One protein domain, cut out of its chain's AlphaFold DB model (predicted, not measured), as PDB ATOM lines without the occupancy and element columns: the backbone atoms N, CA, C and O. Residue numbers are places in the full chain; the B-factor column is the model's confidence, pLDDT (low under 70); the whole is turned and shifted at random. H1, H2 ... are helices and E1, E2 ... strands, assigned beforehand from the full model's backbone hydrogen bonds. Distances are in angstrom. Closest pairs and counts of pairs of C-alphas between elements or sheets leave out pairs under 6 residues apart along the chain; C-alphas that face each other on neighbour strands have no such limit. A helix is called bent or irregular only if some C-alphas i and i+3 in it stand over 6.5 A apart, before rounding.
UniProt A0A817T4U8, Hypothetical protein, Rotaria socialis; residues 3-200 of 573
ATOM      1  N   VAL A   3      68.138 152.961 154.665       90.06
ATOM      2  CA  VAL A   3      69.064 154.076 154.905       90.06
ATOM      3  C   VAL A   3      68.754 154.687 156.268       90.06
ATOM      4  O   VAL A   3      67.592 154.935 156.583       90.06
ATOM      5  N   CYS A   4      69.787 154.900 157.077       89.88
ATOM      6  CA  CYS A   4      69.691 155.535 158.387       89.88
ATOM      7  C   CYS A   4      70.683 156.697 158.468       89.88
ATOM      8  O   CYS A   4      71.853 156.523 158.128       89.88
ATOM      9  N   GLU A   5      70.240 157.840 158.982       92.62
ATOM     10  CA  GLU A   5      71.077 159.024 159.189       92.62
ATOM     11  C   GLU A   5      71.201 159.344 160.679       92.62
ATOM     12  O   GLU A   5      70.259 159.150 161.448       92.62
ATOM     13  N   ALA A   6      72.369 159.827 161.098       91.12
ATOM     14  CA  ALA A   6      72.603 160.265 162.469       91.12
ATOM     15  C   ALA A   6      73.652 161.379 162.530       91.12
ATOM     16  O   ALA A   6      74.551 161.455 161.692       91.12
ATOM     17  N   ILE A   7      73.578 162.203 163.573       89.56
ATOM     18  CA  ILE A   7      74.678 163.080 163.982       89.56
ATOM     19  C   ILE A   7      75.342 162.425 165.190       89.56
ATOM     20  O   ILE A   7      74.660 162.048 166.142       89.56
ATOM     21  N   ARG A   8      76.664 162.269 165.147       84.94
ATOM     22  CA  ARG A   8      77.459 161.719 166.249       84.94
ATOM     23  C   ARG A   8      78.407 162.777 166.780       84.94
ATOM     24  O   ARG A   8      78.975 163.533 165.998       84.94
ATOM     25  N   CYS A   9      78.586 162.794 168.093       85.06
ATOM     26  CA  CYS A   9      79.628 163.553 168.768       85.06
ATOM     27  C   CYS A   9      80.522 162.541 169.481       85.06
ATOM     28  O   CYS A   9      80.063 161.857 170.395       85.06
ATOM     29  N   ASP A  10      81.760 162.407 169.015       81.75
ATOM     30  CA  ASP A  10      82.733 161.472 169.567       81.75
ATOM     31  C   ASP A  10      83.843 162.257 170.268       81.75
ATOM     32  O   ASP A  10      84.431 163.178 169.693       81.75
ATOM     33  N   GLU A  11      84.157 161.854 171.498       82.81
ATOM     34  CA  GLU A  11      85.291 162.361 172.264       82.81
ATOM     35  C   GLU A  11      86.272 161.225 172.575       82.81
ATOM     36  O   GLU A  11      85.900 160.068 172.811       82.81
ATOM     37  N   TRP A  12      87.559 161.549 172.554       81.44
ATOM     38  CA  TRP A  12      88.621 160.639 172.944       81.44
ATOM     39  C   TRP A  12      89.752 161.392 173.627       81.44
ATOM     40  O   TRP A  12      90.355 162.281 173.032       81.44
ATOM     41  N   SER A  13      90.092 160.980 174.848       78.69
ATOM     42  CA  SER A  13      91.275 161.456 175.570       78.69
ATOM     43  C   SER A  13      92.363 160.384 175.588       78.69
ATOM     44  O   SER A  13      92.399 159.533 176.482       78.69
ATOM     45  N   PRO A  14      93.230 160.339 174.574       70.88
ATOM     46  CA  PRO A  14      94.181 159.255 174.465       70.88
ATOM     47  C   PRO A  14      95.316 159.255 175.492       70.88
ATOM     48  O   PRO A  14      95.955 160.267 175.772       70.88
ATOM     49  N   ASN A  15      95.691 158.055 175.935       73.81
ATOM     50  CA  ASN A  15      96.841 157.844 176.806       73.81
ATOM     51  C   ASN A  15      98.165 157.841 176.021       73.81
ATOM     52  O   ASN A  15      98.471 156.843 175.377       73.81
ATOM     53  N   GLY A  16      98.957 158.918 176.070       61.81
ATOM     54  CA  GLY A  16     100.250 159.003 175.363       61.81
ATOM     55  C   GLY A  16     100.135 159.418 173.893       61.81
ATOM     56  O   GLY A  16     100.819 158.869 173.035       61.81
ATOM     57  N   HIS A  17      99.218 160.333 173.579       65.50
ATOM     58  CA  HIS A  17      99.080 160.946 172.249       65.50
ATOM     59  C   HIS A  17      99.458 162.431 172.281       65.50
ATOM     60  O   HIS A  17      99.616 163.037 173.341       65.50
ATOM     61  N   VAL A  18      99.622 162.989 171.081       60.75
ATOM     62  CA  VAL A  18     100.048 164.374 170.825       60.75
ATOM     63  C   VAL A  18      99.105 165.440 171.386       60.75
ATOM     64  O   VAL A  18      99.494 166.598 171.489       60.75
ATOM     65  N   GLN A  19      97.873 165.065 171.712       69.75
ATOM     66  CA  GLN A  19      96.818 165.953 172.174       69.75
ATOM     67  C   GLN A  19      96.026 165.250 173.274       69.75
ATOM     68  O   GLN A  19      95.818 164.036 173.211       69.75
ATOM     69  N   SER A  20      95.596 166.013 174.280       63.69
ATOM     70  CA  SER A  20      94.906 165.467 175.452       63.69
ATOM     71  C   SER A  20      93.477 165.024 175.157       63.69
ATOM     72  O   SER A  20      93.011 164.081 175.790       63.69
ATOM     73  N   VAL A  21      92.794 165.686 174.217       76.44
ATOM     74  CA  VAL A  21      91.406 165.401 173.837       76.44
ATOM     75  C   VAL A  21      91.195 165.650 172.343       76.44
ATOM     76  O   VAL A  21      91.508 166.729 171.841       76.44
ATOM     77  N   PHE A  22      90.622 164.672 171.652       78.75
ATOM     78  CA  PHE A  22      90.033 164.798 170.325       78.75
ATOM     79  C   PHE A  22      88.513 164.849 170.472       78.75
ATOM     80  O   PHE A  22      87.939 163.956 171.088       78.75
ATOM     81  N   VAL A  23      87.872 165.863 169.895       79.31
ATOM     82  CA  VAL A  23      86.409 165.965 169.787       79.31
ATOM     83  C   VAL A  23      86.078 166.135 168.319       79.31
ATOM     84  O   VAL A  23      86.693 166.968 167.651       79.31
ATOM     85  N   ASN A  24      85.126 165.361 167.802       79.19
ATOM     86  CA  ASN A  24      84.645 165.584 166.448       79.19
ATOM     87  C   ASN A  24      83.162 165.255 166.311       79.19
ATOM     88  O   ASN A  24      82.650 164.311 166.916       79.19
ATOM     89  N   ILE A  25      82.487 166.046 165.485       84.00
ATOM     90  CA  ILE A  25      81.080 165.862 165.150       84.00
ATOM     91  C   ILE A  25      81.030 165.317 163.729       84.00
ATOM     92  O   ILE A  25      81.594 165.916 162.814       84.00
ATOM     93  N   SER A  26      80.355 164.184 163.537       90.50
ATOM     94  CA  SER A  26      80.141 163.614 162.205       90.50
ATOM     95  C   SER A  26      78.674 163.514 161.847       90.50
ATOM     96  O   SER A  26      77.818 163.223 162.685       90.50
ATOM     97  N   LYS A  27      78.402 163.682 160.554       93.75
ATOM     98  CA  LYS A  27      77.180 163.177 159.933       93.75
ATOM     99  C   LYS A  27      77.447 161.750 159.483       93.75
ATOM    100  O   LYS A  27      78.416 161.488 158.774       93.75
ATOM    101  N   THR A  28      76.605 160.830 159.925       93.50
ATOM    102  CA  THR A  28      76.713 159.406 159.627       93.50
ATOM    103  C   THR A  28      75.556 158.984 158.738       93.50
ATOM    104  O   THR A  28      74.408 159.298 159.045       93.50
ATOM    105  N   VAL A  29      75.853 158.225 157.685       95.25
ATOM    106  CA  VAL A  29      74.858 157.542 156.852       95.25
ATOM    107  C   VAL A  29      75.176 156.054 156.862       95.25
ATOM    108  O   VAL A  29      76.285 155.653 156.527       95.25
ATOM    109  N   SER A  30      74.218 155.224 157.260       93.12
ATOM    110  CA  SER A  30      74.312 153.766 157.165       93.12
ATOM    111  C   SER A  30      73.355 153.242 156.109       93.12
ATOM    112  O   SER A  30      72.168 153.561 156.139       93.12
ATOM    113  N   ILE A  31      73.864 152.397 155.220       92.62
ATOM    114  CA  ILE A  31      73.097 151.696 154.198       92.62
ATOM    115  C   ILE A  31      73.128 150.211 154.547       92.62
ATOM    116  O   ILE A  31      74.191 149.594 154.590       92.62
ATOM    117  N   VAL A  32      71.959 149.650 154.835       89.75
ATOM    118  CA  VAL A  32      71.783 148.255 155.243       89.75
ATOM    119  C   VAL A  32      71.167 147.470 154.088       89.75
ATOM    120  O   VAL A  32      70.050 147.761 153.639       89.75
ATOM    121  N   PHE A  33      71.918 146.486 153.610       85.88
ATOM    122  CA  PHE A  33      71.508 145.432 152.686       85.88
ATOM    123  C   PHE A  33      71.234 144.142 153.469       85.88
ATOM    124  O   PHE A  33      71.466 144.087 154.675       85.88
ATOM    125  N   ASP A  34      70.778 143.098 152.782       82.00
ATOM    126  CA  ASP A  34      70.362 141.849 153.433       82.00
ATOM    127  C   ASP A  34      71.532 141.135 154.135       82.00
ATOM    128  O   ASP A  34      71.354 140.572 155.211       82.00
ATOM    129  N   SER A  35      72.743 141.225 153.573       78.38
ATOM    130  CA  SER A  35      73.946 140.570 154.120       78.38
ATOM    131  C   SER A  35      75.054 141.533 154.547       78.38
ATOM    132  O   SER A  35      76.043 141.100 155.134       78.38
ATOM    133  N   LEU A  36      74.915 142.830 154.268       81.44
ATOM    134  CA  LEU A  36      75.988 143.819 154.402       81.44
ATOM    135  C   LEU A  36      75.438 145.147 154.925       81.44
ATOM    136  O   LEU A  36      74.440 145.652 154.420       81.44
ATOM    137  N   LYS A  37      76.126 145.768 155.878       86.69
ATOM    138  CA  LYS A  37      75.932 147.172 156.257       86.69
ATOM    139  C   LYS A  37      77.144 147.959 155.790       86.69
ATOM    140  O   LYS A  37      78.254 147.553 156.094       86.69
ATOM    141  N   ILE A  38      76.950 149.103 155.145       88.38
ATOM    142  CA  ILE A  38      78.014 150.077 154.868       88.38
ATOM    143  C   ILE A  38      77.704 151.351 155.651       88.38
ATOM    144  O   ILE A  38      76.573 151.827 155.629       88.38
ATOM    145  N   GLU A  39      78.687 151.901 156.352       90.81
ATOM    146  CA  GLU A  39      78.568 153.171 157.070       90.81
ATOM    147  C   GLU A  39      79.557 154.175 156.493       90.81
ATOM    148  O   GLU A  39      80.736 153.870 156.343       90.81
ATOM    149  N   PHE A  40      79.069 155.379 156.218       93.94
ATOM    150  CA  PHE A  40      79.857 156.550 155.868       93.94
ATOM    151  C   PHE A  40      79.797 157.541 157.026       93.94
ATOM    152  O   PHE A  40      78.718 157.813 157.557       93.94
ATOM    153  N   ARG A  41      80.941 158.113 157.392       93.75
ATOM    154  CA  ARG A  41      81.047 159.212 158.352       93.75
ATOM    155  C   ARG A  41      81.746 160.389 157.703       93.75
ATOM    156  O   ARG A  41      82.894 160.276 157.277       93.75
ATOM    157  N   LEU A  42      81.047 161.513 157.657       93.88
ATOM    158  CA  LEU A  42      81.563 162.773 157.157       93.88
ATOM    159  C   LEU A  42      81.815 163.726 158.321       93.88
ATOM    160  O   LEU A  42      80.903 164.053 159.084       93.88
ATOM    161  N   PHE A  43      83.054 164.182 158.411       91.62
ATOM    162  CA  PHE A  43      83.548 165.218 159.305       91.62
ATOM    163  C   PHE A  43      83.992 166.424 158.462       91.62
ATOM    164  O   PHE A  43      84.028 166.347 157.236       91.62
ATOM    165  N   GLU A  44      84.391 167.525 159.102       89.31
ATOM    166  CA  GLU A  44      84.804 168.757 158.404       89.31
ATOM    167  C   GLU A  44      85.931 168.534 157.375       89.31
ATOM    168  O   GLU A  44      85.878 169.058 156.267       89.31
ATOM    169  N   ARG A  45      86.944 167.735 157.736       91.94
ATOM    170  CA  ARG A  45      88.145 167.467 156.918       91.94
ATOM    171  C   ARG A  45      88.458 165.978 156.758       91.94
ATOM    172  O   ARG A  45      89.578 165.607 156.410       91.94
ATOM    173  N   MET A  46      87.482 165.120 157.057       93.62
ATOM    174  CA  MET A  46      87.635 163.670 156.998       93.62
ATOM    175  C   MET A  46      86.363 163.012 156.462       93.62
ATOM    176  O   MET A  46      85.274 163.269 156.967       93.62
ATOM    177  N   LEU A  47      86.507 162.125 155.482       93.62
ATOM    178  CA  LEU A  47      85.473 161.180 155.070       93.62
ATOM    179  C   LEU A  47      85.972 159.776 155.392       93.62
ATOM    180  O   LEU A  47      87.078 159.410 155.012       93.62
ATOM    181  N   ALA A  48      85.162 158.982 156.075       92.69
ATOM    182  CA  ALA A  48      85.503 157.606 156.385       92.69
ATOM    183  C   ALA A  48      84.360 156.671 156.017       92.69
ATOM    184  O   ALA A  48      83.191 157.043 156.136       92.69
ATOM    185  N   TYR A  49      84.689 155.452 155.606       90.62
ATOM    186  CA  TYR A  49      83.696 154.404 155.427       90.62
ATOM    187  C   TYR A  49      84.196 153.052 155.929       90.62
ATOM    188  O   TYR A  49      85.397 152.786 155.959       90.62
ATOM    189  N   ASN A  50      83.252 152.208 156.326       87.19
ATOM    190  CA  ASN A  50      83.484 150.831 156.748       87.19
ATOM    191  C   ASN A  50      82.259 149.980 156.381       87.19
ATOM    192  O   ASN A  50      81.174 150.520 156.148       87.19
ATOM    193  N   ALA A  51      82.421 148.661 156.321       82.38
ATOM    194  CA  ALA A  51      81.314 147.735 156.175       82.38
ATOM    195  C   ALA A  51      81.342 146.608 157.209       82.38
ATOM    196  O   ALA A  51      82.396 146.195 157.681       82.38
ATOM    197  N   TRP A  52      80.161 146.085 157.520       80.81
ATOM    198  CA  TRP A  52      79.936 144.969 158.430       80.81
ATOM    199  C   TRP A  52      79.141 143.894 157.717       80.81
ATOM    200  O   TRP A  52      78.175 144.188 157.010       80.81
ATOM    201  N   MET A  53      79.514 142.649 157.969       76.44
ATOM    202  CA  MET A  53      78.718 141.499 157.581       76.44
ATOM    203  C   MET A  53      77.589 141.301 158.585       76.44
ATOM    204  O   MET A  53      77.830 141.308 159.786       76.44
ATOM    205  N   ILE A  54      76.357 141.163 158.092       74.25
ATOM    206  CA  ILE A  54      75.157 140.999 158.938       74.25
ATOM    207  C   ILE A  54      74.677 139.539 158.941       74.25
ATOM    208  O   ILE A  54      73.992 139.110 159.862       74.25
ATOM    209  N   SER A  55      75.053 138.751 157.929       68.94
ATOM    210  CA  SER A  55      74.674 137.340 157.806       68.94
ATOM    211  C   SER A  55      75.852 136.485 157.339       68.94
ATOM    212  O   SER A  55      76.528 136.854 156.377       68.94
ATOM    213  N   ASN A  56      76.029 135.315 157.957       58.72
ATOM    214  CA  ASN A  56      77.148 134.383 157.760       58.72
ATOM    215  C   ASN A  56      77.027 133.490 156.504       58.72
ATOM    216  O   ASN A  56      77.414 132.323 156.508       58.72
ATOM    217  N   HIS A  57      76.453 134.003 155.415       56.78
ATOM    218  CA  HIS A  57      76.463 133.257 154.157       56.78
ATOM    219  C   HIS A  57      77.902 133.083 153.646       56.78
ATOM    220  O   HIS A  57      78.778 133.878 153.970       56.78
ATOM    221  N   SER A  58      78.109 132.039 152.841       62.75
ATOM    222  CA  SER A  58      79.349 131.548 152.216       62.75
ATOM    223  C   SER A  58      80.130 132.585 151.376       62.75
ATOM    224  O   SER A  58      80.333 132.403 150.174       62.75
ATOM    225  N   ILE A  59      80.537 133.706 151.968       66.06
ATOM    226  CA  ILE A  59      81.214 134.823 151.299       66.06
ATOM    227  C   ILE A  59      82.711 134.595 151.376       66.06
ATOM    228  O   ILE A  59      83.329 134.916 152.368       66.06
ATOM    229  N   GLN A  60      83.319 134.075 150.313       69.50
ATOM    230  CA  GLN A  60      84.751 133.742 150.310       69.50
ATOM    231  C   GLN A  60      85.681 134.969 150.344       69.50
ATOM    232  O   GLN A  60      86.814 134.887 150.824       69.50
ATOM    233  N   SER A  61      85.231 136.109 149.817       72.69
ATOM    234  CA  SER A  61      85.988 137.360 149.856       72.69
ATOM    235  C   SER A  61      85.092 138.579 149.662       72.69
ATOM    236  O   SER A  61      84.024 138.488 149.055       72.69
ATOM    237  N   ILE A  62      85.556 139.735 150.140       73.44
ATOM    238  CA  ILE A  62      84.956 141.040 149.851       73.44
ATOM    239  C   ILE A  62      85.968 141.874 149.084       73.44
ATOM    240  O   ILE A  62      87.101 142.058 149.531       73.44
ATOM    241  N   ARG A  63      85.529 142.426 147.953       78.62
ATOM    242  CA  ARG A  63      86.270 143.426 147.189       78.62
ATOM    243  C   ARG A  63      85.529 144.755 147.241       78.62
ATOM    244  O   ARG A  63      84.369 144.829 146.849       78.62
ATOM    245  N   MET A  64      86.218 145.796 147.687       75.88
ATOM    246  CA  MET A  64      85.720 147.170 147.677       75.88
ATOM    247  C   MET A  64      86.573 148.012 146.744       75.88
ATOM    248  O   MET A  64      87.746 148.224 147.037       75.88
ATOM    249  N   ASP A  65      85.977 148.502 145.660       77.88
ATOM    250  CA  ASP A  65      86.620 149.418 144.719       77.88
ATOM    251  C   ASP A  65      86.062 150.836 144.933       77.88
ATOM    252  O   ASP A  65      84.908 151.114 144.610       77.88
ATOM    253  N   THR A  66      86.887 151.737 145.462       75.50
ATOM    254  CA  THR A  66      86.558 153.155 145.655       75.50
ATOM    255  C   THR A  66      87.159 153.971 144.526       75.50
ATOM    256  O   THR A  66      88.377 154.076 144.406       75.50
ATOM    257  N   GLN A  67      86.291 154.532 143.690       74.56
ATOM    258  CA  GLN A  67      86.663 155.281 142.494       74.56
ATOM    259  C   GLN A  67      86.762 156.780 142.785       74.56
ATOM    260  O   GLN A  67      85.945 157.339 143.516       74.56
ATOM    261  N   PHE A  68      87.756 157.429 142.190       71.38
ATOM    262  CA  PHE A  68      88.008 158.856 142.300       71.38
ATOM    263  C   PHE A  68      88.220 159.462 140.915       71.38
ATOM    264  O   PHE A  68      89.002 158.952 140.109       71.38
ATOM    265  N   ASN A  69      87.528 160.576 140.667       72.00
ATOM    266  CA  ASN A  69      87.449 161.226 139.364       72.00
ATOM    267  C   ASN A  69      87.742 162.716 139.548       72.00
ATOM    268  O   ASN A  69      86.976 163.437 140.194       72.00
ATOM    269  N   PHE A  70      88.838 163.189 138.970       67.88
ATOM    270  CA  PHE A  70      89.100 164.601 138.772       67.88
ATOM    271  C   PHE A  70      88.063 165.171 137.798       67.88
ATOM    272  O   PHE A  70      87.779 164.607 136.743       67.88
ATOM    273  N   LYS A  71      87.504 166.340 138.130       69.00
ATOM    274  CA  LYS A  71      86.622 167.073 137.205       69.00
ATOM    275  C   LYS A  71      87.363 167.540 135.944       69.00
ATOM    276  O   LYS A  71      86.758 167.622 134.884       69.00
ATOM    277  N   SER A  72      88.649 167.865 136.080       66.44
ATOM    278  CA  SER A  72      89.581 168.167 134.992       66.44
ATOM    279  C   SER A  72      90.983 167.745 135.421       66.44
ATOM    280  O   SER A  72      91.319 167.858 136.598       66.44
ATOM    281  N   ARG A  73      91.790 167.266 134.471       65.69
ATOM    282  CA  ARG A  73      93.210 166.936 134.678       65.69
ATOM    283  C   ARG A  73      94.148 168.064 134.225       65.69
ATOM    284  O   ARG A  73      95.352 167.989 134.448       65.69
ATOM    285  N   GLU A  74      93.615 169.091 133.569       69.62
ATOM    286  CA  GLU A  74      94.409 170.162 132.970       69.62
ATOM    287  C   GLU A  74      95.000 171.085 134.044       69.62
ATOM    288  O   GLU A  74      94.311 171.494 134.979       69.62
ATOM    289  N   GLY A  75      96.298 171.386 133.935       71.81
ATOM    290  CA  GLY A  75      97.002 172.276 134.866       71.81
ATOM    291  C   GLY A  75      97.251 171.706 136.269       71.81
ATOM    292  O   GLY A  75      97.811 172.412 137.107       71.81
ATOM    293  N   ILE A  76      96.874 170.448 136.537       73.75
ATOM    294  CA  ILE A  76      97.184 169.777 137.804       73.75
ATOM    295  C   ILE A  76      98.644 169.321 137.795       73.75
ATOM    296  O   ILE A  76      99.096 168.602 136.905       73.75
ATOM    297  N   GLN A  77      99.377 169.718 138.827       81.25
ATOM    298  CA  GLN A  77     100.721 169.248 139.138       81.25
ATOM    299  C   GLN A  77     100.754 168.701 140.560       81.25
ATOM    300  O   GLN A  77      99.843 168.940 141.352       81.25
ATOM    301  N   GLY A  78     101.834 168.009 140.905       82.31
ATOM    302  CA  GLY A  78     102.110 167.663 142.287       82.31
ATOM    303  C   GLY A  78     102.758 166.307 142.453       82.31
ATOM    304  O   GLY A  78     103.271 165.739 141.491       82.31
ATOM    305  N   ASP A  79     102.731 165.810 143.681       85.62
ATOM    306  CA  ASP A  79     103.488 164.641 144.109       85.62
ATOM    307  C   ASP A  79     102.619 163.698 144.948       85.62
ATOM    308  O   ASP A  79     101.769 164.131 145.726       85.62
ATOM    309  N   ALA A  80     102.869 162.399 144.827       83.56
ATOM    310  CA  ALA A  80     102.282 161.356 145.651       83.56
ATOM    311  C   ALA A  80     103.369 160.701 146.520       83.56
ATOM    312  O   ALA A  80     104.435 160.332 146.027       83.56
ATOM    313  N   PHE A  81     103.086 160.539 147.812       87.12
ATOM    314  CA  PHE A  81     103.984 160.001 148.835       87.12
ATOM    315  C   PHE A  81     103.373 158.741 149.443       87.12
ATOM    316  O   PHE A  81     102.460 158.830 150.266       87.12
ATOM    317  N   MET A  82     103.853 157.577 149.018       80.81
ATOM    318  CA  MET A  82     103.257 156.274 149.342       80.81
ATOM    319  C   MET A  82     104.158 155.476 150.265       80.81
ATOM    320  O   MET A  82     105.351 155.353 149.988       80.81
ATOM    321  N   ASP A  83     103.583 154.913 151.326       77.06
ATOM    322  CA  ASP A  83     104.277 153.996 152.227       77.06
ATOM    323  C   ASP A  83     104.813 152.785 151.439       77.06
ATOM    324  O   ASP A  83     104.099 152.123 150.680       77.06
ATOM    325  N   ALA A  84     106.113 152.531 151.578       74.50
ATOM    326  CA  ALA A  84     106.822 151.501 150.827       74.50
ATOM    327  C   ALA A  84     106.743 150.109 151.483       74.50
ATOM    328  O   ALA A  84     107.335 149.165 150.954       74.50
ATOM    329  N   GLY A  85     106.015 149.970 152.597       72.31
ATOM    330  CA  GLY A  85     105.929 148.727 153.359       72.31
ATOM    331  C   GLY A  85     107.187 148.425 154.163       72.31
ATOM    332  O   GLY A  85     108.244 148.983 153.882       72.31
ATOM    333  N   ASP A  86     107.061 147.525 155.143       68.94
ATOM    334  CA  ASP A  86     108.173 146.842 155.828       68.94
ATOM    335  C   ASP A  86     109.383 147.742 156.133       68.94
ATOM    336  O   ASP A  86     110.506 147.438 155.738       68.94
ATOM    337  N   GLU A  87     109.137 148.912 156.734       77.75
ATOM    338  CA  GLU A  87     110.191 149.844 157.175       77.75
ATOM    339  C   GLU A  87     111.067 150.419 156.044       77.75
ATOM    340  O   GLU A  87     112.093 151.063 156.272       77.75
ATOM    341  N   ARG A  88     110.630 150.278 154.789       77.44
ATOM    342  CA  ARG A  88     111.316 150.809 153.597       77.44
ATOM    343  C   ARG A  88     111.067 152.300 153.381       77.44
ATOM    344  O   ARG A  88     111.601 152.896 152.448       77.44
ATOM    345  N   GLY A  89     110.247 152.912 154.231       81.31
ATOM    346  CA  GLY A  89     109.944 154.331 154.192       81.31
ATOM    347  C   GLY A  89     108.829 154.677 153.208       81.31
ATOM    348  O   GLY A  89     107.726 154.155 153.326       81.31
ATOM    349  N   PHE A  90     109.083 155.588 152.267       79.62
ATOM    350  CA  PHE A  90     108.098 155.961 151.247       79.62
ATOM    351  C   PHE A  90     108.727 156.118 149.870       79.62
ATOM    352  O   PHE A  90     109.914 156.416 149.728       79.62
ATOM    353  N   MET A  91     107.882 155.987 148.855       79.62
ATOM    354  CA  MET A  91     108.180 156.355 147.480       79.62
ATOM    355  C   MET A  91     107.522 157.695 147.164       79.62
ATOM    356  O   MET A  91     106.354 157.912 147.492       79.62
ATOM    357  N   LYS A  92     108.283 158.589 146.529       83.88
ATOM    358  CA  LYS A  92     107.776 159.836 145.956       83.88
ATOM    359  C   LYS A  92     107.616 159.646 144.452       83.88
ATOM    360  O   LYS A  92     108.573 159.242 143.798       83.88
ATOM    361  N   LEU A  93     106.446 159.968 143.918       76.31
ATOM    362  CA  LEU A  93     106.166 159.952 142.484       76.31
ATOM    363  C   LEU A  93     105.530 161.286 142.080       76.31
ATOM    364  O   LEU A  93     104.617 161.748 142.761       76.31
ATOM    365  N   SER A  94     105.971 161.904 140.981       74.56
ATOM    366  CA  SER A  94     105.259 163.057 140.396       74.56
ATOM    367  C   SER A  94     103.887 162.605 139.923       74.56
ATOM    368  O   SER A  94     103.795 161.518 139.377       74.56
ATOM    369  N   ILE A  95     102.819 163.390 140.049       66.50
ATOM    370  CA  ILE A  95     101.471 162.993 139.607       66.50
ATOM    371  C   ILE A  95     101.450 162.588 138.127       66.50
ATOM    372  O   ILE A  95     100.836 161.583 137.786       66.50
ATOM    373  N   ASN A  96     102.189 163.273 137.253       63.06
ATOM    374  CA  ASN A  96     102.240 162.926 135.825       63.06
ATOM    375  C   ASN A  96     102.970 161.595 135.572       63.06
ATOM    376  O   ASN A  96     102.557 160.795 134.727       63.06
ATOM    377  N   GLU A  97     104.017 161.320 136.352       56.66
ATOM    378  CA  GLU A  97     104.683 160.015 136.375       56.66
ATOM    379  C   GLU A  97     103.814 158.966 137.068       56.66
ATOM    380  O   GLU A  97     103.783 157.830 136.634       56.66
ATOM    381  N   THR A  98     103.043 159.334 138.087       52.28
ATOM    382  CA  THR A  98     102.133 158.491 138.872       52.28
ATOM    383  C   THR A  98     101.009 157.988 137.973       52.28
ATOM    384  O   THR A  98     100.745 156.792 137.949       52.28
ATOM    385  N   LEU A  99     100.444 158.854 137.124       51.47
ATOM    386  CA  LEU A  99      99.461 158.502 136.094       51.47
ATOM    387  C   LEU A  99     100.015 157.542 135.016       51.47
ATOM    388  O   LEU A  99      99.235 156.895 134.330       51.47
ATOM    389  N   SER A 100     101.338 157.410 134.855       44.03
ATOM    390  CA  SER A 100     101.956 156.548 133.824       44.03
ATOM    391  C   SER A 100     102.721 155.335 134.394       44.03
ATOM    392  O   SER A 100     102.826 154.293 133.750       44.03
ATOM    393  N   ALA A 101     103.260 155.438 135.610       43.62
ATOM    394  CA  ALA A 101     104.081 154.447 136.312       43.62
ATOM    395  C   ALA A 101     103.233 153.544 137.214       43.62
ATOM    396  O   ALA A 101     103.497 152.339 137.277       43.62
ATOM    397  N   LEU A 102     102.133 154.066 137.781       46.38
ATOM    398  CA  LEU A 102     101.059 153.242 138.348       46.38
ATOM    399  C   LEU A 102     100.275 152.496 137.268       46.38
ATOM    400  O   LEU A 102      99.235 151.952 137.607       46.38
ATOM    401  N   VAL A 103     100.740 152.467 136.009       42.12
ATOM    402  CA  VAL A 103     100.287 151.571 134.926       42.12
ATOM    403  C   VAL A 103     101.216 150.358 134.729       42.12
ATOM    404  O   VAL A 103     100.834 149.366 134.116       42.12
ATOM    405  N   LYS A 104     102.440 150.390 135.283       38.47
ATOM    406  CA  LYS A 104     103.485 149.385 135.002       38.47
ATOM    407  C   LYS A 104     103.915 148.521 136.198       38.47
ATOM    408  O   LYS A 104     104.355 147.398 135.980       38.47
ATOM    409  N   SER A 105     103.765 148.960 137.451       42.97
ATOM    410  CA  SER A 105     104.154 148.192 138.664       42.97
ATOM    411  C   SER A 105     103.187 147.054 139.080       42.97
ATOM    412  O   SER A 105     103.044 146.726 140.254       42.97
ATOM    413  N   TRP A 106     102.500 146.437 138.115       47.50
ATOM    414  CA  TRP A 106     101.159 145.844 138.282       47.50
ATOM    415  C   TRP A 106     101.118 144.417 138.821       47.50
ATOM    416  O   TRP A 106     100.041 143.908 139.119       47.50
ATOM    417  N   ALA A 107     102.267 143.758 138.943       36.94
ATOM    418  CA  ALA A 107     102.295 142.303 139.031       36.94
ATOM    419  C   ALA A 107     102.794 141.725 140.365       36.94
ATOM    420  O   ALA A 107     102.667 140.516 140.545       36.94
ATOM    421  N   SER A 108     103.353 142.510 141.301       39.53
ATOM    422  CA  SER A 108     104.106 141.882 142.408       39.53
ATOM    423  C   SER A 108     104.156 142.570 143.777       39.53
ATOM    424  O   SER A 108     104.703 141.955 144.690       39.53
ATOM    425  N   THR A 109     103.595 143.766 143.997       43.75
ATOM    426  CA  THR A 109     103.714 144.435 145.313       43.75
ATOM    427  C   THR A 109     102.378 144.920 145.881       43.75
ATOM    428  O   THR A 109     101.659 145.713 145.279       43.75
ATOM    429  N   THR A 110     102.043 144.437 147.077       51.50
ATOM    430  CA  THR A 110     101.103 145.079 148.004       51.50
ATOM    431  C   THR A 110     101.644 146.474 148.322       51.50
ATOM    432  O   THR A 110     102.806 146.605 148.701       51.50
ATOM    433  N   GLN A 111     100.849 147.525 148.118       58.66
ATOM    434  CA  GLN A 111     101.220 148.883 148.520       58.66
ATOM    435  C   GLN A 111     100.523 149.195 149.838       58.66
ATOM    436  O   GLN A 111      99.346 148.891 149.994       58.66
ATOM    437  N   HIS A 112     101.250 149.769 150.790       70.56
ATOM    438  CA  HIS A 112     100.711 150.034 152.116       70.56
ATOM    439  C   HIS A 112     100.136 151.453 152.193       70.56
ATOM    440  O   HIS A 112     100.573 152.360 151.484       70.56
ATOM    441  N   LEU A 113      99.146 151.640 153.062       79.44
ATOM    442  CA  LEU A 113      98.646 152.952 153.459       79.44
ATOM    443  C   LEU A 113      99.413 153.420 154.716       79.44
ATOM    444  O   LEU A 113      99.812 152.576 155.525       79.44
ATOM    445  N   PRO A 114      99.628 154.738 154.907       85.00
ATOM    446  CA  PRO A 114      98.956 155.847 154.223       85.00
ATOM    447  C   PRO A 114      99.547 156.240 152.872       85.00
ATOM    448  O   PRO A 114     100.737 156.063 152.609       85.00
ATOM    449  N   TRP A 115      98.709 156.873 152.056       85.06
ATOM    450  CA  TRP A 115      99.120 157.489 150.808       85.06
ATOM    451  C   TRP A 115      98.670 158.944 150.746       85.06
ATOM    452  O   TRP A 115      97.478 159.227 150.815       85.06
ATOM    453  N   THR A 116      99.620 159.865 150.597       90.50
ATOM    454  CA  THR A 116      99.339 161.303 150.552       90.50
ATOM    455  C   THR A 116      99.635 161.880 149.183       90.50
ATOM    456  O   THR A 116     100.746 161.753 148.679       90.50
ATOM    457  N   ILE A 117      98.638 162.530 148.596       88.06
ATOM    458  CA  ILE A 117      98.688 163.174 147.288       88.06
ATOM    459  C   ILE A 117      98.615 164.682 147.518       88.06
ATOM    460  O   ILE A 117      97.653 165.175 148.102       88.06
ATOM    461  N   ASP A 118      99.633 165.406 147.072       91.19
ATOM    462  CA  ASP A 118      99.712 166.864 147.108       91.19
ATOM    463  C   ASP A 118      99.392 167.409 145.718       91.19
ATOM    464  O   ASP A 118     100.243 167.381 144.834       91.19
ATOM    465  N   LEU A 119      98.153 167.857 145.521       87.94
ATOM    466  CA  LEU A 119      97.643 168.401 144.266       87.94
ATOM    467  C   LEU A 119      97.813 169.915 144.248       87.94
ATOM    468  O   LEU A 119      97.410 170.612 145.179       87.94
ATOM    469  N   ARG A 120      98.354 170.435 143.151       88.06
ATOM    470  CA  ARG A 120      98.602 171.859 142.942       88.06
ATOM    471  C   ARG A 120      98.045 172.293 141.596       88.06
ATOM    472  O   ARG A 120      98.202 171.611 140.590       88.06
ATOM    473  N   THR A 121      97.418 173.454 141.600       83.38
ATOM    474  CA  THR A 121      97.052 174.240 140.418       83.38
ATOM    475  C   THR A 121      97.676 175.625 140.574       83.38
ATOM    476  O   THR A 121      98.263 175.912 141.618       83.38
ATOM    477  N   GLU A 122      97.528 176.501 139.582       82.69
ATOM    478  CA  GLU A 122      98.034 177.880 139.666       82.69
ATOM    479  C   GLU A 122      97.548 178.618 140.928       82.69
ATOM    480  O   GLU A 122      98.322 179.330 141.561       82.69
ATOM    481  N   ASN A 123      96.293 178.386 141.332       85.19
ATOM    482  CA  ASN A 123      95.644 179.147 142.404       85.19
ATOM    483  C   ASN A 123      95.313 178.331 143.660       85.19
ATOM    484  O   ASN A 123      94.986 178.914 144.688       85.19
ATOM    485  N   ASN A 124      95.373 176.997 143.600       86.56
ATOM    486  CA  ASN A 124      94.928 176.133 144.696       86.56
ATOM    487  C   ASN A 124      95.923 175.011 144.979       86.56
ATOM    488  O   ASN A 124      96.491 174.426 144.054       86.56
ATOM    489  N   ARG A 125      96.038 174.646 146.257       91.31
ATOM    490  CA  ARG A 125      96.712 173.435 146.728       91.31
ATOM    491  C   ARG A 125      95.729 172.615 147.554       91.31
ATOM    492  O   ARG A 125      95.077 173.153 148.441       91.31
ATOM    493  N   VAL A 126      95.632 171.324 147.266       90.94
ATOM    494  CA  VAL A 126      94.800 170.376 148.011       90.94
ATOM    495  C   VAL A 126      95.632 169.141 148.296       90.94
ATOM    496  O   VAL A 126      96.177 168.524 147.389       90.94
ATOM    497  N   LEU A 127      95.708 168.759 149.560       93.25
ATOM    498  CA  LEU A 127      96.297 167.505 149.982       93.25
ATOM    499  C   LEU A 127      95.193 166.520 150.329       93.25
ATOM    500  O   LEU A 127      94.280 166.847 151.089       93.25
ATOM    501  N   ILE A 128      95.319 165.309 149.800       91.12
ATOM    502  CA  ILE A 128      94.445 164.180 150.102       91.12
ATOM    503  C   ILE A 128      95.321 163.082 150.685       91.12
ATOM    504  O   ILE A 128      96.252 162.635 150.021       91.12
ATOM    505  N   SER A 129      95.032 162.642 151.904       92.12
ATOM    506  CA  SER A 129      95.663 161.453 152.470       92.12
ATOM    507  C   SER A 129      94.650 160.341 152.646       92.12
ATOM    508  O   SER A 129      93.604 160.537 153.263       92.12
ATOM    509  N   ILE A 130      94.972 159.177 152.102       89.31
ATOM    510  CA  ILE A 130      94.200 157.952 152.242       89.31
ATOM    511  C   ILE A 130      94.913 157.106 153.286       89.31
ATOM    512  O   ILE A 130      96.093 156.794 153.145       89.31
ATOM    513  N   THR A 131      94.208 156.752 154.348       89.12
ATOM    514  CA  THR A 131      94.727 155.959 155.460       89.12
ATOM    515  C   THR A 131      93.655 155.008 155.967       89.12
ATOM    516  O   THR A 131      92.553 154.925 155.420       89.12
ATOM    517  N   GLU A 132      93.984 154.282 157.021       87.00
ATOM    518  CA  GLU A 132      93.136 153.275 157.617       87.00
ATOM    519  C   GLU A 132      93.054 153.432 159.123       87.00
ATOM    520  O   GLU A 132      93.992 153.890 159.781       87.00
ATOM    521  N   ALA A 133      91.928 153.000 159.682       88.69
ATOM    522  CA  ALA A 133      91.724 153.020 161.117       88.69
ATOM    523  C   ALA A 133      90.950 151.789 161.599       88.69
ATOM    524  O   ALA A 133      90.031 151.300 160.944       88.69
ATOM    525  N   CYS A 134      91.295 151.328 162.801       80.38
ATOM    526  CA  CYS A 134      90.441 150.489 163.636       80.38
ATOM    527  C   CYS A 134      90.025 149.160 162.990       80.38
ATOM    528  O   CYS A 134      88.887 148.727 163.154       80.38
ATOM    529  N   GLY A 135      90.942 148.539 162.247       66.88
ATOM    530  CA  GLY A 135      90.730 147.251 161.595       66.88
ATOM    531  C   GLY A 135      91.201 146.071 162.439       66.88
ATOM    532  O   GLY A 135      92.160 146.155 163.205       66.88
ATOM    533  N   SER A 136      90.516 144.951 162.265       58.56
ATOM    534  CA  SER A 136      90.806 143.638 162.850       58.56
ATOM    535  C   SER A 136      91.564 142.712 161.894       58.56
ATOM    536  O   SER A 136      91.784 141.553 162.222       58.56
ATOM    537  N   GLY A 137      91.967 143.185 160.715       60.62
ATOM    538  CA  GLY A 137      92.706 142.397 159.734       60.62
ATOM    539  C   GLY A 137      93.578 143.297 158.874       60.62
ATOM    540  O   GLY A 137      93.221 144.441 158.647       60.62
ATOM    541  N   ALA A 138      94.715 142.796 158.398       56.41
ATOM    542  CA  ALA A 138      95.522 143.508 157.415       56.41
ATOM    543  C   ALA A 138      94.738 143.667 156.103       56.41
ATOM    544  O   ALA A 138      94.325 142.680 155.484       56.41
ATOM    545  N   THR A 139      94.513 144.889 155.644       55.97
ATOM    546  CA  THR A 139      93.991 145.082 154.294       55.97
ATOM    547  C   THR A 139      95.090 144.793 153.282       55.97
ATOM    548  O   THR A 139      96.241 145.203 153.421       55.97
ATOM    549  N   ASN A 140      94.719 144.112 152.202       56.84
ATOM    550  CA  ASN A 140      95.488 144.181 150.966       56.84
ATOM    551  C   ASN A 140      94.966 145.364 150.144       56.84
ATOM    552  O   ASN A 140      94.455 145.174 149.035       56.84
ATOM    553  N   ALA A 141      95.021 146.569 150.722       58.00
ATOM    554  CA  ALA A 141      94.676 147.796 150.021       58.00
ATOM    555  C   ALA A 141      95.626 147.981 148.828       58.00
ATOM    556  O   ALA A 141      96.840 147.834 148.940       58.00
ATOM    557  N   ARG A 142      95.079 148.259 147.648       59.94
ATOM    558  CA  ARG A 142      95.830 148.530 146.420       59.94
ATOM    559  C   ARG A 142      95.148 149.673 145.696       59.94
ATOM    560  O   ARG A 142      94.011 149.513 145.265       59.94
ATOM    561  N   MET A 143      95.810 150.812 145.516       57.38
ATOM    562  CA  MET A 143      95.310 151.804 144.560       57.38
ATOM    563  C   MET A 143      95.798 151.449 143.160       57.38
ATOM    564  O   MET A 143      96.953 151.083 142.956       57.38
ATOM    565  N   MET A 144      94.909 151.578 142.193       52.88
ATOM    566  CA  MET A 144      95.168 151.392 140.777       52.88
ATOM    567  C   MET A 144      94.734 152.655 140.052       52.88
ATOM    568  O   MET A 144      93.745 153.287 140.422       52.88
ATOM    569  N   LEU A 145      95.434 152.993 138.980       50.09
ATOM    570  CA  LEU A 145      94.887 153.894 137.980       50.09
ATOM    571  C   LEU A 145      93.973 153.098 137.040       50.09
ATOM    572  O   LEU A 145      94.321 151.974 136.673       50.09
ATOM    573  N   SER A 146      92.836 153.655 136.618       50.25
ATOM    574  CA  SER A 146      92.060 153.037 135.533       50.25
ATOM    575  C   SER A 146      92.803 153.230 134.209       50.25
ATOM    576  O   SER A 146      93.109 154.362 133.836       50.25
ATOM    577  N   THR A 147      93.120 152.143 133.503       45.62
ATOM    578  CA  THR A 147      93.851 152.185 132.217       45.62
ATOM    579  C   THR A 147      93.116 151.490 131.076       45.62
ATOM    580  O   THR A 147      93.616 151.476 129.952       45.62
ATOM    581  N   SER A 148      91.934 150.917 131.323       42.75
ATOM    582  CA  SER A 148      91.178 150.218 130.285       42.75
ATOM    583  C   SER A 148      90.299 151.208 129.511       42.75
ATOM    584  O   SER A 148      89.559 151.999 130.095       42.75
ATOM    585  N   ALA A 149      90.345 151.142 128.177       40.66
ATOM    586  CA  ALA A 149      89.441 151.888 127.297       40.66
ATOM    587  C   ALA A 149      87.953 151.506 127.499       40.66
ATOM    588  O   ALA A 149      87.069 152.193 126.996       40.66
ATOM    589  N   SER A 150      87.667 150.439 128.257       45.09
ATOM    590  CA  SER A 150      86.325 150.036 128.693       45.09
ATOM    591  C   SER A 150      85.879 150.654 130.033       45.09
ATOM    592  O   SER A 150      84.678 150.731 130.270       45.09
ATOM    593  N   ASP A 151      86.798 151.152 130.876       46.09
ATOM    594  CA  ASP A 151      86.532 151.727 132.213       46.09
ATOM    595  C   ASP A 151      86.723 153.258 132.257       46.09
ATOM    596  O   ASP A 151      87.214 153.824 133.239       46.09
ATOM    597  N   LEU A 152      86.297 153.947 131.191       45.47
ATOM    598  CA  LEU A 152      86.390 155.402 130.947       45.47
ATOM    599  C   LEU A 152      85.727 156.327 131.997       45.47
ATOM    600  O   LEU A 152      85.498 157.501 131.717       45.47
ATOM    601  N   ARG A 153      85.378 155.849 133.195       52.97
ATOM    602  CA  ARG A 153      84.709 156.670 134.214       52.97
ATOM    603  C   ARG A 153      85.565 157.049 135.410       52.97
ATOM    604  O   ARG A 153      85.064 157.859 136.177       52.97
ATOM    605  N   SER A 154      86.777 156.503 135.594       55.81
ATOM    606  CA  SER A 154      87.563 156.804 136.804       55.81
ATOM    607  C   SER A 154      89.029 157.132 136.609       55.81
ATOM    608  O   SER A 154      89.696 156.516 135.789       55.81
ATOM    609  N   ASP A 155      89.547 158.061 137.413       62.69
ATOM    610  CA  ASP A 155      90.954 158.468 137.369       62.69
ATOM    611  C   ASP A 155      91.818 157.650 138.336       62.69
ATOM    612  O   ASP A 155      92.926 157.257 137.987       62.69
ATOM    613  N   LEU A 156      91.301 157.325 139.521       66.75
ATOM    614  CA  LEU A 156      91.955 156.497 140.539       66.75
ATOM    615  C   LEU A 156      90.952 155.491 141.119       66.75
ATOM    616  O   LEU A 156      89.774 155.797 141.264       66.75
ATOM    617  N   ILE A 157      91.408 154.288 141.463       68.62
ATOM    618  CA  ILE A 157      90.597 153.225 142.067       68.62
ATOM    619  C   ILE A 157      91.358 152.636 143.253       68.62
ATOM    620  O   ILE A 157      92.341 151.930 143.064       68.62
ATOM    621  N   LEU A 158      90.895 152.862 144.478       74.44
ATOM    622  CA  LEU A 158      91.378 152.151 145.660       74.44
ATOM    623  C   LEU A 158      90.620 150.833 145.814       74.44
ATOM    624  O   LEU A 158      89.433 150.831 146.125       74.44
ATOM    625  N   ARG A 159      91.306 149.709 145.626       75.06
ATOM    626  CA  ARG A 159      90.778 148.358 145.805       75.06
ATOM    627  C   ARG A 159      91.240 147.761 147.121       75.06
ATOM    628  O   ARG A 159      92.429 147.571 147.328       75.06
ATOM    629  N   ASN A 160      90.295 147.374 147.963       74.62
ATOM    630  CA  ASN A 160      90.554 146.598 149.171       74.62
ATOM    631  C   ASN A 160      90.002 145.191 148.990       74.62
ATOM    632  O   ASN A 160      88.867 145.036 148.535       74.62
ATOM    633  N   VAL A 161      90.794 144.178 149.339       72.81
ATOM    634  CA  VAL A 161      90.370 142.774 149.299       72.81
ATOM    635  C   VAL A 161      90.498 142.162 150.688       72.81
ATOM    636  O   VAL A 161      91.560 142.243 151.305       72.81
ATOM    637  N   TYR A 162      89.416 141.536 151.145       71.50
ATOM    638  CA  TYR A 162      89.321 140.824 152.417       71.50
ATOM    639  C   TYR A 162      88.985 139.353 152.175       71.50
ATOM    640  O   TYR A 162      88.136 139.060 151.333       71.50
ATOM    641  N   SER A 163      89.651 138.438 152.884       64.69
ATOM    642  CA  SER A 163      89.468 136.984 152.756       64.69
ATOM    643  C   SER A 163      88.612 136.420 153.890       64.69
ATOM    644  O   SER A 163      88.804 136.807 155.039       64.69
ATOM    645  N   TYR A 164      87.740 135.455 153.585       59.19
ATOM    646  CA  TYR A 164      86.795 134.859 154.541       59.19
ATOM    647  C   TYR A 164      87.428 134.200 155.769       59.19
ATOM    648  O   TYR A 164      86.924 134.385 156.873       59.19
ATOM    649  N   ASP A 165      88.549 133.487 155.608       56.19
ATOM    650  CA  ASP A 165      89.205 132.762 156.712       56.19
ATOM    651  C   ASP A 165      89.665 133.687 157.853       56.19
ATOM    652  O   ASP A 165      89.925 133.235 158.964       56.19
ATOM    653  N   ALA A 166      89.722 134.996 157.599       53.00
ATOM    654  CA  ALA A 166      90.036 136.017 158.586       53.00
ATOM    655  C   ALA A 166      88.829 136.886 158.984       53.00
ATOM    656  O   ALA A 166      88.988 137.900 159.656       53.00
ATOM    657  N   MET A 167      87.612 136.525 158.580       55.91
ATOM    658  CA  MET A 167      86.385 137.259 158.902       55.91
ATOM    659  C   MET A 167      85.546 136.600 160.008       55.91
ATOM    660  O   MET A 167      84.534 137.168 160.416       55.91
ATOM    661  N   HIS A 168      85.973 135.439 160.520       48.06
ATOM    662  CA  HIS A 168      85.180 134.580 161.409       48.06
ATOM    663  C   HIS A 168      84.886 135.157 162.818       48.06
ATOM    664  O   HIS A 168      84.011 134.622 163.488       48.06
ATOM    665  N   ASP A 169      85.521 136.271 163.221       50.69
ATOM    666  CA  ASP A 169      85.365 136.923 164.544       50.69
ATOM    667  C   ASP A 169      84.903 138.409 164.466       50.69
ATOM    668  O   ASP A 169      85.149 139.209 165.374       50.69
ATOM    669  N   LEU A 170      84.263 138.840 163.369       52.50
ATOM    670  CA  LEU A 170      84.007 140.268 163.078       52.50
ATOM    671  C   LEU A 170      82.680 140.862 163.579       52.50
ATOM    672  O   LEU A 170      82.339 141.975 163.166       52.50
ATOM    673  N   GLU A 171      81.945 140.190 164.468       50.12
ATOM    674  CA  GLU A 171      80.559 140.576 164.800       50.12
ATOM    675  C   GLU A 171      80.400 142.025 165.323       50.12
ATOM    676  O   GLU A 171      79.360 142.636 165.085       50.12
ATOM    677  N   GLU A 172      81.431 142.638 165.929       52.66
ATOM    678  CA  GLU A 172      81.355 144.028 166.432       52.66
ATOM    679  C   GLU A 172      82.207 145.067 165.670       52.66
ATOM    680  O   GLU A 172      81.837 146.242 165.604       52.66
ATOM    681  N   ALA A 173      83.354 144.686 165.094       54.50
ATOM    682  CA  ALA A 173      84.344 145.652 164.584       54.50
ATOM    683  C   ALA A 173      84.106 146.100 163.131       54.50
ATOM    684  O   ALA A 173      84.505 147.206 162.761       54.50
ATOM    685  N   GLY A 174      83.423 145.280 162.328       70.12
ATOM    686  CA  GLY A 174      83.359 145.476 160.879       70.12
ATOM    687  C   GLY A 174      84.699 145.180 160.213       70.12
ATOM    688  O   GLY A 174      85.589 144.574 160.809       70.12
ATOM    689  N   LEU A 175      84.839 145.592 158.959       77.31
ATOM    690  CA  LEU A 175      86.121 145.611 158.265       77.31
ATOM    691  C   LEU A 175      86.992 146.770 158.787       77.31
ATOM    692  O   LEU A 175      86.693 147.409 159.800       77.31
ATOM    693  N   GLN A 176      88.101 147.047 158.107       80.94
ATOM    694  CA  GLN A 176      88.941 148.195 158.419       80.94
ATOM    695  C   GLN A 176      88.319 149.481 157.860       80.94
ATOM    696  O   GLN A 176      87.856 149.508 156.715       80.94
ATOM    697  N   TRP A 177      88.303 150.557 158.656       88.25
ATOM    698  CA  TRP A 177      87.870 151.857 158.152       88.25
ATOM    699  C   TRP A 177      88.858 152.350 157.114       88.25
ATOM    700  O   TRP A 177      90.054 152.423 157.393       88.25
ATOM    701  N   ILE A 178      88.339 152.774 155.969       88.81
ATOM    702  CA  ILE A 178      89.097 153.540 154.989       88.81
ATOM    703  C   ILE A 178      88.806 155.013 155.223       88.81
ATOM    704  O   ILE A 178      87.646 155.423 155.312       88.81
ATOM    705  N   VAL A 179      89.866 155.802 155.332       91.50
ATOM    706  CA  VAL A 179      89.814 157.183 155.798       91.50
ATOM    707  C   VAL A 179      90.476 158.095 154.782       91.50
ATOM    708  O   VAL A 179      91.594 157.856 154.345       91.50
ATOM    709  N   TRP A 180      89.776 159.167 154.445       92.75
ATOM    710  CA  TRP A 180      90.207 160.206 153.528       92.75
ATOM    711  C   TRP A 180      90.317 161.504 154.305       92.75
ATOM    712  O   TRP A 180      89.312 162.031 154.778       92.75
ATOM    713  N   LEU A 181      91.533 162.012 154.441       94.88
ATOM    714  CA  LEU A 181      91.837 163.297 155.053       94.88
ATOM    715  C   LEU A 181      92.068 164.324 153.952       94.88
ATOM    716  O   LEU A 181      92.801 164.048 153.004       94.88
ATOM    717  N   VAL A 182      91.470 165.506 154.086       94.19
ATOM    718  CA  VAL A 182      91.604 166.588 153.103       94.19
ATOM    719  C   VAL A 182      92.082 167.861 153.789       94.19
ATOM    720  O   VAL A 182      91.608 168.225 154.866       94.19
ATOM    721  N   SER A 183      93.046 168.540 153.175       95.75
ATOM    722  CA  SER A 183      93.650 169.757 153.714       95.75
ATOM    723  C   SER A 183      94.148 170.674 152.599       95.75
ATOM    724  O   SER A 183      94.415 170.225 151.493       95.75
ATOM    725  N   GLU A 184      94.336 171.954 152.900       94.38
ATOM    726  CA  GLU A 184      94.887 172.956 151.971       94.38
ATOM    727  C   GLU A 184      96.398 173.180 152.177       94.38
ATOM    728  O   GLU A 184      97.071 173.809 151.363       94.38
ATOM    729  N   SER A 185      96.961 172.652 153.271       95.69
ATOM    730  CA  SER A 185      98.396 172.734 153.560       95.69
ATOM    731  C   SER A 185      98.931 171.473 154.253       95.69
ATOM    732  O   SER A 185      98.167 170.782 154.946       95.69
ATOM    733  N   PRO A 186     100.240 171.168 154.123       96.69
ATOM    734  CA  PRO A 186     100.865 170.055 154.837       96.69
ATOM    735  C   PRO A 186     100.701 170.176 156.353       96.69
ATOM    736  O   PRO A 186     100.287 169.219 157.002       96.69
ATOM    737  N   ALA A 187     100.933 171.362 156.925       96.25
ATOM    738  CA  ALA A 187     100.771 171.593 158.361       96.25
ATOM    739  C   ALA A 187      99.346 171.266 158.841       96.25
ATOM    740  O   ALA A 187      99.166 170.528 159.810       96.25
ATOM    741  N   SER A 188      98.327 171.740 158.118       95.38
ATOM    742  CA  SER A 188      96.929 171.425 158.420       95.38
ATOM    743  C   SER A 188      96.609 169.935 158.265       95.38
ATOM    744  O   SER A 188      95.821 169.425 159.056       95.38
ATOM    745  N   LEU A 189      97.250 169.220 157.329       96.31
ATOM    746  CA  LEU A 189      97.093 167.769 157.179       96.31
ATOM    747  C   LEU A 189      97.703 167.016 158.369       96.31
ATOM    748  O   LEU A 189      97.050 166.152 158.944       96.31
ATOM    749  N   ALA A 190      98.924 167.365 158.784       95.12
ATOM    750  CA  ALA A 190      99.574 166.743 159.941       95.12
ATOM    751  C   ALA A 190      98.786 166.965 161.245       95.12
ATOM    752  O   ALA A 190      98.762 166.095 162.114       95.12
ATOM    753  N   ASN A 191      98.071 168.088 161.367       93.75
ATOM    754  CA  ASN A 191      97.165 168.339 162.492       93.75
ATOM    755  C   ASN A 191      95.955 167.383 162.536       93.75
ATOM    756  O   ASN A 191      95.308 167.278 163.576       93.75
ATOM    757  N   LEU A 192      95.659 166.649 161.456       92.38
ATOM    758  CA  LEU A 192      94.596 165.638 161.422       92.38
ATOM    759  C   LEU A 192      95.056 164.256 161.906       92.38
ATOM    760  O   LEU A 192      94.206 163.383 162.075       92.38
ATOM    761  N   ALA A 193      96.351 164.047 162.175       89.62
ATOM    762  CA  ALA A 193      96.948 162.733 162.426       89.62
ATOM    763  C   ALA A 193      96.300 161.912 163.551       89.62
ATOM    764  O   ALA A 193      96.408 160.698 163.524       89.62
ATOM    765  N   GLY A 194      95.627 162.518 164.534       87.56
ATOM    766  CA  GLY A 194      94.915 161.778 165.587       87.56
ATOM    767  C   GLY A 194      93.419 161.557 165.332       87.56
ATOM    768  O   GLY A 194      92.805 160.712 165.981       87.56
ATOM    769  N   SER A 195      92.828 162.286 164.383       88.12
ATOM    770  CA  SER A 195      91.382 162.275 164.138       88.12
ATOM    771  C   SER A 195      90.805 160.925 163.679       88.12
ATOM    772  O   SER A 195      89.702 160.608 164.135       88.12
ATOM    773  N   PRO A 196      91.508 160.071 162.898       91.06
ATOM    774  CA  PRO A 196      90.954 158.775 162.502       91.06
ATOM    775  C   PRO A 196      90.725 157.828 163.685       91.06
ATOM    776  O   PRO A 196      89.841 156.977 163.628       91.06
ATOM    777  N   GLY A 197      91.443 158.010 164.800       89.31
ATOM    778  CA  GLY A 197      91.213 157.223 166.011       89.31
ATOM    779  C   GLY A 197      89.811 157.398 166.599       89.31
ATOM    780  O   GLY A 197      89.338 156.505 167.298       89.31
ATOM    781  N   LEU A 198      89.086 158.472 166.256       88.00
ATOM    782  CA  LEU A 198      87.682 158.658 166.642       88.00
ATOM    783  C   LEU A 198      86.726 157.625 166.017       88.00
ATOM    784  O   LEU A 198      85.595 157.472 166.482       88.00
ATOM    785  N   LEU A 199      87.186 156.867 165.024       89.12
ATOM    786  CA  LEU A 199      86.451 155.748 164.437       89.12
ATOM    787  C   LEU A 199      86.586 154.461 165.265       89.12
ATOM    788  O   LEU A 199      85.778 153.546 165.110       89.12
ATOM    789  N   CYS A 200      87.586 154.385 166.153       87.88
ATOM    790  CA  CYS A 200      87.892 153.155 166.882       87.88
ATOM    791  C   CYS A 200      86.921 152.942 168.037       87.88
ATOM    792  O   CYS A 200      86.510 153.921 168.662       87.88
TER     793      CYS A 200
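This is residues 3 to 200 of the 573 residues of the protein "Hypothetical protein" of Rotaria socialis (UniProt A0A817T4U8). One large, twisted sheet of nine strands forms a long wall, and a small sheet of E5, E11 and E10 stands loosely over one face of its E4, E12 and E9 part, only partly face to face with it. At one edge the hairpin of E1 and E2 bends over, with the short helix H3 between its bent end and E9 and E12; near the other edge H1 lies over E7 on one face of the large sheet, and H2 is over E12 on the opposite face. The printed part has 198 residues, with named elements in the order E1 to E7, H1, E8 to E12, H2, H3. The large sheet runs E1, E2, E3, E4, E12, E9, E8, E6, E7, and both sheets are antiparallel throughout. The class is mostly strand, and the whole is compact and rounded, with a radius of gyration of the C-alphas of 17.7 A and spans of 44 by 42 by 36 A.

E1, residues 3 to 12, begins with C-alpha 3 at (69.064, 154.076, 154.905) and is 27.4 A long. E2, residues 22 to 32, is the longest strand at 28.9 A. E3 holds residues 36 to 42, E4 residues 46 to 53 over 23.9 A, and E5 residues 61 to 68 over 22.9 A. E6 holds residues 77 to 83 and E7 residues 90 to 94; H1, residues 95 to 101, follows with no residue between. E8, residues 112 to 120, is 23.8 A long, and E9, residues 125 to 133, is 25.5 A long, with C-alpha 133 at (91.724, 153.020, 161.117). E10 is residues 142 to 145, E11 residues 156 to 163 over 23.2 A, and E12 residues 177 to 183. H2 is residues 186 to 190, and H3 is residues 195 to 199, with C-alpha 199 at (86.451, 155.748, 164.437).

E1 to E4 form a meander, each strand the antiparallel neighbour of the one before. E1 bends by 52 degrees at residue 7 and E2 by 58 degrees at residue 25; in this hairpin N 6 and O 28 are 2.9 A apart. E4 and E12 are antiparallel at 172 degrees, with N 47 and O 180 at 2.9 A. E12 and E9 follow at 159 degrees, with N 131 and O 179 at 2.8 A. E7, H1 and E8 are a split strand-helix-strand unit, two strands running the same way with E6 between them, and its crossover is right-handed. H1 is on the large sheet, over E7, at a height of 6.8 A; its closest C-alphas to E6 are those of Ile 95 and Asp 79, 5.2 A apart. H1 only grazes the small sheet, with residues 98 to 101. In that sheet N 64 and O 160 of E5 and E11 are 2.9 A apart, and N 144 and O 157 of E10 and E11 are 2.7 A apart. H2 is over E12 at a height of 8.3 A. H3 stands at the large sheet's level; its closest C-alphas to E9 are those of Pro 196 and Ala 133, 6.0 A apart. Every O i to N i+4 pair is within hydrogen-bond range in H2, 2 of 3 in H1 and 0 of 1 in H3, where 2 of 2 O i to N i+3 pairs are.

The C-alphas farthest apart are those of His 57 and Glu 122, at 51.6 A. The printed part has no cut. The long link is E11 to E12, residues 164 to 176. Mean pLDDT of the printed part is 74.9; residues under 70 include 95 to 111, 135 to 157 and 163 to 173.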